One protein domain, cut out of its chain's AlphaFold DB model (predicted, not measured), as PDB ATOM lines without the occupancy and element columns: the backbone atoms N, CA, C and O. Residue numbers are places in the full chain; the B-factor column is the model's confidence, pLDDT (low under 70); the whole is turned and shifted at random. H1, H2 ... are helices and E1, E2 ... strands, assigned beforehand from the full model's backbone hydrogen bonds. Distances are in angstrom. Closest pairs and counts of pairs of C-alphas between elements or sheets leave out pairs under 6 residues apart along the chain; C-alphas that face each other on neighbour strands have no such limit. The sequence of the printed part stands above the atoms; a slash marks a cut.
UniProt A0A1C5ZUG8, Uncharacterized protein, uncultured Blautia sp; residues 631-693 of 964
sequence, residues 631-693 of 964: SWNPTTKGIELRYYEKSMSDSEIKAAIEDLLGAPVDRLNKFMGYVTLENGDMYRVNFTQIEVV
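What this domain is: This is residues 631 to 693 of the 964 residues of an uncharacterized protein of uncultured Blautia sp (UniProt A0A1C5ZUG8). A strongly twisted sheet of five strands curls round one helix, H1; the long strand E5, in its middle, joins hairpin E1 and E2 to hairpin E3 and E4. The 63 printed residues have the order E1 E2 H1 E3 E4 E5, in a mixed class; the mixed sheet runs E1 E2 E5 E4 E3. It is compact, with a radius of gyration of the C-alphas of 11.0 A and spans of 34 by 26 by 23 A.

How they stand to each other: E1, residues 631 to 633, and E2, residues 638 to 644, form an antiparallel hairpin, N 640 and O 631 being 2.8 A apart. H1, residues 650 to 661, is on one face of the sheet, making two layers, and every O i to N i+4 pair in it is within hydrogen-bond range. The closest C-alphas of H1 and E3, residues 665 to 669, are Lys 654 and Val 665, 5.8 A apart. E2, H1 and E3 make a split strand-helix-strand unit, two strands running the same way with others between, its crossover right-handed. E3, E4, residues 674 to 677, and E5, residues 682 to 692, form a meander of two hairpins, each strand the antiparallel neighbour of the one before; N 669 and O 674, and N 675 and O 683, are each 2.9 A apart. E5 bends by 62 degrees at residue 688 and is parallel to E2, N 639 and O 684 being 2.8 A apart.

Where its parts are: E1 measures 6.5 A from C-alpha 631 at (45.124, 18.611, -1.852), E2 20.2 A, H1 16.3 A, E3 11.0 A, E4 10.1 A, and E5 26.1 A to C-alpha 692 at (48.962, 21.869, 10.295).

The domain as a whole: The C-alphas farthest apart, of Asn 679 and Val 693, are 34.5 A apart. The printed part has no cut, its links between named elements are tight, and residues 679 to 680 have pLDDT under 70.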
ATOM      1  N   SER A 631      44.141  18.825  -0.788       92.44
ATOM      2  CA  SER A 631      45.124  18.611  -1.852       92.44
ATOM      3  C   SER A 631      45.064  17.189  -2.389       92.44
ATOM      4  O   SER A 631      44.873  16.240  -1.632       92.44
ATOM      5  N   TRP A 632      45.336  17.022  -3.671       90.69
ATOM      6  CA  TRP A 632      45.570  15.746  -4.318       90.69
ATOM      7  C   TRP A 632      46.959  15.170  -4.006       90.69
ATOM      8  O   TRP A 632      47.985  15.818  -4.241       90.69
ATOM      9  N   ASN A 633      46.993  13.921  -3.534       85.62
ATOM     10  CA  ASN A 633      48.200  13.110  -3.428       85.62
ATOM     11  C   ASN A 633      48.274  12.127  -4.619       85.62
ATOM     12  O   ASN A 633      47.536  11.134  -4.651       85.62
ATOM     13  N   PRO A 634      49.196  12.334  -5.579       72.75
ATOM     14  CA  PRO A 634      49.293  11.500  -6.779       72.75
ATOM     15  C   PRO A 634      49.813  10.083  -6.499       72.75
ATOM     16  O   PRO A 634      49.664   9.200  -7.339       72.75
ATOM     17  N   THR A 635      50.426   9.850  -5.334       76.88
ATOM     18  CA  THR A 635      50.953   8.534  -4.944       76.88
ATOM     19  C   THR A 635      49.839   7.634  -4.427       76.88
ATOM     20  O   THR A 635      49.773   6.465  -4.791       76.88
ATOM     21  N   THR A 636      48.959   8.171  -3.580       75.75
ATOM     22  CA  THR A 636      47.836   7.420  -2.991       75.75
ATOM     23  C   THR A 636      46.553   7.504  -3.822       75.75
ATOM     24  O   THR A 636      45.571   6.843  -3.466       75.75
ATOM     25  N   LYS A 637      46.574   8.291  -4.911       74.88
ATOM     26  CA  LYS A 637      45.429   8.630  -5.766       74.88
ATOM     27  C   LYS A 637      44.230   9.104  -4.931       74.88
ATOM     28  O   LYS A 637      43.124   8.587  -5.064       74.88
ATOM     29  N   GLY A 638      44.464  10.034  -4.005       87.00
ATOM     30  CA  GLY A 638      43.420  10.495  -3.091       87.00
ATOM     31  C   GLY A 638      43.619  11.912  -2.579       87.00
ATOM     32  O   GLY A 638      44.719  12.459  -2.593       87.00
ATOM     33  N   ILE A 639      42.521  12.493  -2.109       91.69
ATOM     34  CA  ILE A 639      42.468  13.820  -1.506       91.69
ATOM     35  C   ILE A 639      42.884  13.714  -0.039       91.69
ATOM     36  O   ILE A 639      42.303  12.952   0.739       91.69
ATOM     37  N   GLU A 640      43.878  14.502   0.340       94.50
ATOM     38  CA  GLU A 640      44.288  14.730   1.719       94.50
ATOM     39  C   GLU A 640      43.634  16.001   2.243       94.50
ATOM     40  O   GLU A 640      43.625  17.034   1.571       94.50
ATOM     41  N   LEU A 641      43.093  15.912   3.455       96.19
ATOM     42  CA  LEU A 641      42.425  17.011   4.133       96.19
ATOM     43  C   LEU A 641      43.333  17.548   5.235       96.19
ATOM     44  O   LEU A 641      43.807  16.774   6.068       96.19
ATOM     45  N   ARG A 642      43.544  18.861   5.262       95.38
ATOM     46  CA  ARG A 642      44.335  19.566   6.277       95.38
ATOM     47  C   ARG A 642      43.446  20.491   7.086       95.38
ATOM     48  O   ARG A 642      42.453  21.000   6.572       95.38
ATOM     49  N   TYR A 643      43.802  20.733   8.342       95.69
ATOM     50  CA  TYR A 643      43.120  21.709   9.188       95.69
ATOM     51  C   TYR A 643      44.105  22.476  10.072       95.69
ATOM     52  O   TYR A 643      45.078  21.904  10.564       95.69
ATOM     53  N   TYR A 644      43.817  23.756  10.303       94.12
ATOM     54  CA  TYR A 644      44.524  24.611  11.255       94.12
ATOM     55  C   TYR A 644      43.623  24.880  12.468       94.12
ATOM     56  O   TYR A 644      42.444  25.186  12.291       94.12
ATOM     57  N   GLU A 645      44.163  24.731  13.685       91.31
ATOM     58  CA  GLU A 645      43.500  24.832  15.007       91.31
ATOM     59  C   GLU A 645      42.341  23.854  15.275       91.31
ATOM     60  O   GLU A 645      42.287  23.211  16.327       91.31
ATOM     61  N   LYS A 646      41.384  23.741  14.352       93.50
ATOM     62  CA  LYS A 646      40.146  22.982  14.512       93.50
ATOM     63  C   LYS A 646      39.848  22.152  13.271       93.50
ATOM     64  O   LYS A 646      39.865  22.664  12.158       93.50
ATOM     65  N   SER A 647      39.507  20.881  13.480       93.06
ATOM     66  CA  SER A 647      39.119  19.982  12.395       93.06
ATOM     67  C   SER A 647      37.890  20.486  11.637       93.06
ATOM     68  O   SER A 647      36.934  21.008  12.223       93.06
ATOM     69  N   MET A 648      37.915  20.287  10.321       95.62
ATOM     70  CA  MET A 648      36.854  20.677   9.404       95.62
ATOM     71  C   MET A 648      35.582  19.864   9.646       95.62
ATOM     72  O   MET A 648      35.614  18.637   9.801       95.62
ATOM     73  N   SER A 649      34.450  20.557   9.627       94.62
ATOM     74  CA  SER A 649      33.107  19.991   9.519       94.62
ATOM     75  C   SER A 649      32.828  19.456   8.114       94.62
ATOM     76  O   SER A 649      33.501  19.804   7.150       94.62
ATOM     77  N   ASP A 650      31.780  18.647   7.966       93.88
ATOM     78  CA  ASP A 650      31.400  18.058   6.675       93.88
ATOM     79  C   ASP A 650      31.116  19.125   5.609       93.88
ATOM     80  O   ASP A 650      31.476  18.936   4.453       93.88
ATOM     81  N   SER A 651      30.537  20.269   5.990       93.69
ATOM     82  CA  SER A 651      30.336  21.398   5.073       93.69
ATOM     83  C   SER A 651      31.646  22.044   4.621       93.69
ATOM     84  O   SER A 651      31.756  22.431   3.463       93.69
ATOM     85  N   GLU A 652      32.635  22.145   5.509       95.38
ATOM     86  CA  GLU A 652      33.955  22.703   5.178       95.38
ATOM     87  C   GLU A 652      34.750  21.732   4.298       95.38
ATOM     88  O   GLU A 652      35.359  22.157   3.322       95.38
ATOM     89  N   ILE A 653      34.665  20.423   4.573       96.12
ATOM     90  CA  ILE A 653      35.261  19.381   3.723       96.12
ATOM     91  C   ILE A 653      34.667  19.430   2.315       96.12
ATOM     92  O   ILE A 653      35.416  19.380   1.344       96.12
ATOM     93  N   LYS A 654      33.334  19.533   2.196       95.19
ATOM     94  CA  LYS A 654      32.678  19.679   0.892       95.19
ATOM     95  C   LYS A 654      33.230  20.892   0.146       95.19
ATOM     96  O   LYS A 654      33.759  20.711  -0.939       95.19
ATOM     97  N   ALA A 655      33.203  22.076   0.756       94.19
ATOM     98  CA  ALA A 655      33.690  23.301   0.124       94.19
ATOM     99  C   ALA A 655      35.169  23.212  -0.306       94.19
ATOM    100  O   ALA A 655      35.516  23.650  -1.397       94.19
ATOM    101  N   ALA A 656      36.032  22.605   0.515       93.62
ATOM    102  CA  ALA A 656      37.446  22.420   0.185       93.62
ATOM    103  C   ALA A 656      37.656  21.478  -1.015       93.62
ATOM    104  O   ALA A 656      38.507  21.727  -1.865       93.62
ATOM    105  N   ILE A 657      36.871  20.400  -1.100       93.50
ATOM    106  CA  ILE A 657      36.905  19.469  -2.235       93.50
ATOM    107  C   ILE A 657      36.321  20.120  -3.495       93.50
ATOM    108  O   ILE A 657      36.870  19.933  -4.578       93.50
ATOM    109  N   GLU A 658      35.238  20.891  -3.366       92.75
ATOM    110  CA  GLU A 658      34.631  21.639  -4.475       92.75
ATOM    111  C   GLU A 658      35.614  22.640  -5.084       92.75
ATOM    112  O   GLU A 658      35.695  22.741  -6.306       92.75
ATOM    113  N   ASP A 659      36.392  23.338  -4.253       90.06
ATOM    114  CA  ASP A 659      37.423  24.276  -4.706       90.06
ATOM    115  C   ASP A 659      38.589  23.556  -5.411       90.06
ATOM    116  O   ASP A 659      39.058  24.005  -6.456       90.06
ATOM    117  N   LEU A 660      39.003  22.387  -4.900       90.19
ATOM    118  CA  LEU A 660      40.055  21.562  -5.509       90.19
ATOM    119  C   LEU A 660      39.640  20.979  -6.869       90.19
ATOM    120  O   LEU A 660      40.447  20.944  -7.796       90.19
ATOM    121  N   LEU A 661      38.408  20.469  -6.976       86.81
ATOM    122  CA  LEU A 661      37.935  19.719  -8.147       86.81
ATOM    123  C   LEU A 661      37.132  20.574  -9.137       86.81
ATOM    124  O   LEU A 661      36.910  20.154 -10.271       86.81
ATOM    125  N   GLY A 662      36.683  21.763  -8.731       84.06
ATOM    126  CA  GLY A 662      35.888  22.667  -9.562       84.06
ATOM    127  C   GLY A 662      34.451  22.199  -9.826       84.06
ATOM    128  O   GLY A 662      33.824  22.693 -10.766       84.06
ATOM    129  N   ALA A 663      33.919  21.259  -9.034       83.44
ATOM    130  CA  ALA A 663      32.557  20.742  -9.177       83.44
ATOM    131  C   ALA A 663      31.877  20.469  -7.815       83.44
ATOM    132  O   ALA A 663      32.568  20.089  -6.869       83.44
ATOM    133  N   PRO A 664      30.539  20.645  -7.705       87.31
ATOM    134  CA  PRO A 664      29.799  20.498  -6.446       87.31
ATOM    135  C   PRO A 664      29.836  19.079  -5.864       87.31
ATOM    136  O   PRO A 664      29.740  18.093  -6.602       87.31
ATOM    137  N   VAL A 665      29.890  18.968  -4.533       89.81
ATOM    138  CA  VAL A 665      29.904  17.687  -3.814       89.81
ATOM    139  C   VAL A 665      28.493  17.259  -3.404       89.81
ATOM    140  O   VAL A 665      27.895  17.808  -2.468       89.81
ATOM    141  N   ASP A 666      28.016  16.163  -3.993       87.38
ATOM    142  CA  ASP A 666      26.752  15.522  -3.620       87.38
ATOM    143  C   ASP A 666      26.857  14.853  -2.239       87.38
ATOM    144  O   ASP A 666      26.181  15.234  -1.273       87.38
ATOM    145  N   ARG A 667      27.801  13.917  -2.074       89.69
ATOM    146  CA  ARG A 667      27.875  13.058  -0.880       89.69
ATOM    147  C   ARG A 667      29.306  12.803  -0.412       89.69
ATOM    148  O   ARG A 667      30.183  12.476  -1.201       89.69
ATOM    149  N   LEU A 668      29.521  12.864   0.905       91.75
ATOM    150  CA  LEU A 668      30.741  12.371   1.559       91.75
ATOM    151  C   LEU A 668      30.483  10.961   2.110       91.75
ATOM    152  O   LEU A 668      29.631  10.798   2.984       91.75
ATOM    153  N   ASN A 669      31.220   9.952   1.646       87.31
ATOM    154  CA  ASN A 669      31.152   8.597   2.192       87.31
ATOM    155  C   ASN A 669      32.389   8.302   3.048       87.31
ATOM    156  O   ASN A 669      33.398   7.773   2.580       87.31
ATOM    157  N   LYS A 670      32.293   8.628   4.340       87.31
ATOM    158  CA  LYS A 670      33.393   8.441   5.299       87.31
ATOM    159  C   LYS A 670      33.714   6.981   5.601       87.31
ATOM    160  O   LYS A 670      34.846   6.689   5.963       87.31
ATOM    161  N   PHE A 671      32.735   6.085   5.471       75.81
ATOM    162  CA  PHE A 671      32.932   4.659   5.732       75.81
ATOM    163  C   PHE A 671      33.811   4.021   4.654       75.81
ATOM    164  O   PHE A 671      34.735   3.280   4.966       75.81
ATOM    165  N   MET A 672      33.553   4.366   3.392       77.88
ATOM    166  CA  MET A 672      34.302   3.843   2.247       77.88
ATOM    167  C   MET A 672      35.487   4.732   1.833       77.88
ATOM    168  O   MET A 672      36.265   4.337   0.969       77.88
ATOM    169  N   GLY A 673      35.641   5.916   2.434       86.06
ATOM    170  CA  GLY A 673      36.781   6.804   2.195       86.06
ATOM    171  C   GLY A 673      36.750   7.517   0.843       86.06
ATOM    172  O   GLY A 673      37.790   7.617   0.194       86.06
ATOM    173  N   TYR A 674      35.584   7.992   0.393       85.12
ATOM    174  CA  TYR A 674      35.456   8.740  -0.866       85.12
ATOM    175  C   TYR A 674      34.443   9.892  -0.807       85.12
ATOM    176  O   TYR A 674      33.628  10.001   0.114       85.12
ATOM    177  N   VAL A 675      34.486  10.737  -1.834       88.06
ATOM    178  CA  VAL A 675      33.501  11.773  -2.151       88.06
ATOM    179  C   VAL A 675      32.840  11.473  -3.494       88.06
ATOM    180  O   VAL A 675      33.516  11.008  -4.406       88.06
ATOM    181  N   THR A 676      31.536  11.725  -3.599       83.75
ATOM    182  CA  THR A 676      30.771  11.702  -4.852       83.75
ATOM    183  C   THR A 676      30.360  13.129  -5.189       83.75
ATOM    184  O   THR A 676      29.793  13.829  -4.342       83.75
ATOM    185  N   LEU A 677      30.648  13.562  -6.409       84.00
ATOM    186  CA  LEU A 677      30.242  14.858  -6.944       84.00
ATOM    187  C   LEU A 677      28.842  14.773  -7.570       84.00
ATOM    188  O   LEU A 677      28.388  13.694  -7.943       84.00
ATOM    189  N   GLU A 678      28.146  15.900  -7.723       78.12
ATOM    190  CA  GLU A 678      26.797  15.926  -8.333       78.12
ATOM    191  C   GLU A 678      26.780  15.404  -9.779       78.12
ATOM    192  O   GLU A 678      25.784  14.851 -10.259       78.12
ATOM    193  N   ASN A 679      27.908  15.530 -10.479       67.75
ATOM    194  CA  ASN A 679      28.084  14.992 -11.822       67.75
ATOM    195  C   ASN A 679      28.307  13.462 -11.838       67.75
ATOM    196  O   ASN A 679      28.354  12.891 -12.925       67.75
ATOM    197  N   GLY A 680      28.399  12.802 -10.677       65.19
ATOM    198  CA  GLY A 680      28.629  11.364 -10.517       65.19
ATOM    199  C   GLY A 680      30.089  10.962 -10.296       65.19
ATOM    200  O   GLY A 680      30.335   9.801  -9.984       65.19
ATOM    201  N   ASP A 681      31.045  11.887 -10.415       71.38
ATOM    202  CA  ASP A 681      32.471  11.565 -10.300       71.38
ATOM    203  C   ASP A 681      32.829  11.204  -8.855       71.38
ATOM    204  O   ASP A 681      32.303  11.789  -7.899       71.38
ATOM    205  N   MET A 682      33.742  10.245  -8.686       78.56
ATOM    206  CA  MET A 682      34.120   9.728  -7.375       78.56
ATOM    207  C   MET A 682      35.620   9.849  -7.137       78.56
ATOM    208  O   MET A 682      36.426   9.352  -7.911       78.56
ATOM    209  N   TYR A 683      36.000  10.458  -6.012       81.19
ATOM    210  CA  TYR A 683      37.406  10.608  -5.627       81.19
ATOM    211  C   TYR A 683      37.649  10.013  -4.250       81.19
ATOM    212  O   TYR A 683      36.872  10.220  -3.315       81.19
ATOM    213  N   ARG A 684      38.756   9.289  -4.094       85.31
ATOM    214  CA  ARG A 684      39.200   8.814  -2.782       85.31
ATOM    215  C   ARG A 684      39.539  10.007  -1.888       85.31
ATOM    216  O   ARG A 684      40.198  10.944  -2.328       85.31
ATOM    217  N   VAL A 685      39.144   9.950  -0.620       90.69
ATOM    218  CA  VAL A 685      39.418  10.983   0.385       90.69
ATOM    219  C   VAL A 685      39.934  10.331   1.660       90.69
ATOM    220  O   VAL A 685      39.286   9.454   2.235       90.69
ATOM    221  N   ASN A 686      41.083  10.793   2.150       90.44
ATOM    222  CA  ASN A 686      41.517  10.478   3.502       90.44
ATOM    223  C   ASN A 686      40.790  11.399   4.492       90.44
ATOM    224  O   ASN A 686      41.195  12.535   4.725       90.44
ATOM    225  N   PHE A 687      39.710  10.894   5.094       92.62
ATOM    226  CA  PHE A 687      38.952  11.635   6.109       92.62
ATOM    227  C   PHE A 687      39.679  11.760   7.458       92.62
ATOM    228  O   PHE A 687      39.196  12.475   8.340       92.62
ATOM    229  N   THR A 688      40.833  11.106   7.625       93.19
ATOM    230  CA  THR A 688      41.751  11.399   8.729       93.19
ATOM    231  C   THR A 688      42.468  12.699   8.398       93.19
ATOM    232  O   THR A 688      43.422  12.710   7.623       93.19
ATOM    233  N   GLN A 689      41.963  13.801   8.945       93.38
ATOM    234  CA  GLN A 689      42.495  15.127   8.655       93.38
ATOM    235  C   GLN A 689      43.868  15.316   9.309       93.38
ATOM    236  O   GLN A 689      44.079  14.920  10.459       93.38
ATOM    237  N   ILE A 690      44.779  15.943   8.575       94.56
ATOM    238  CA  ILE A 690      46.139  16.257   9.003       94.56
ATOM    239  C   ILE A 690      46.124  17.626   9.691       94.56
ATOM    240  O   ILE A 690      45.621  18.602   9.137       94.56
ATOM    241  N   GLU A 691      46.648  17.693  10.910       95.75
ATOM    242  CA  GLU A 691      46.826  18.962  11.622       95.75
ATOM    243  C   GLU A 691      48.034  19.700  11.034       95.75
ATOM    244  O   GLU A 691      49.117  19.120  10.937       95.75
ATOM    245  N   VAL A 692      47.861  20.972  10.673       95.38
ATOM    246  CA  VAL A 692      48.962  21.869  10.295       95.38
ATOM    247  C   VAL A 692      49.236  22.879  11.406       95.38
ATOM    248  O   VAL A 692      48.361  23.167  12.224       95.38
ATOM    249  N   VAL A 693      50.443  23.439  11.419       94.88
ATOM    250  CA  VAL A 693      50.826  24.549  12.309       94.88
ATOM    251  C   VAL A 693      51.190  25.776  11.488       94.88
ATOM    252  O   VAL A 693      51.637  25.634  10.356       94.88
TER     253      VAL A 693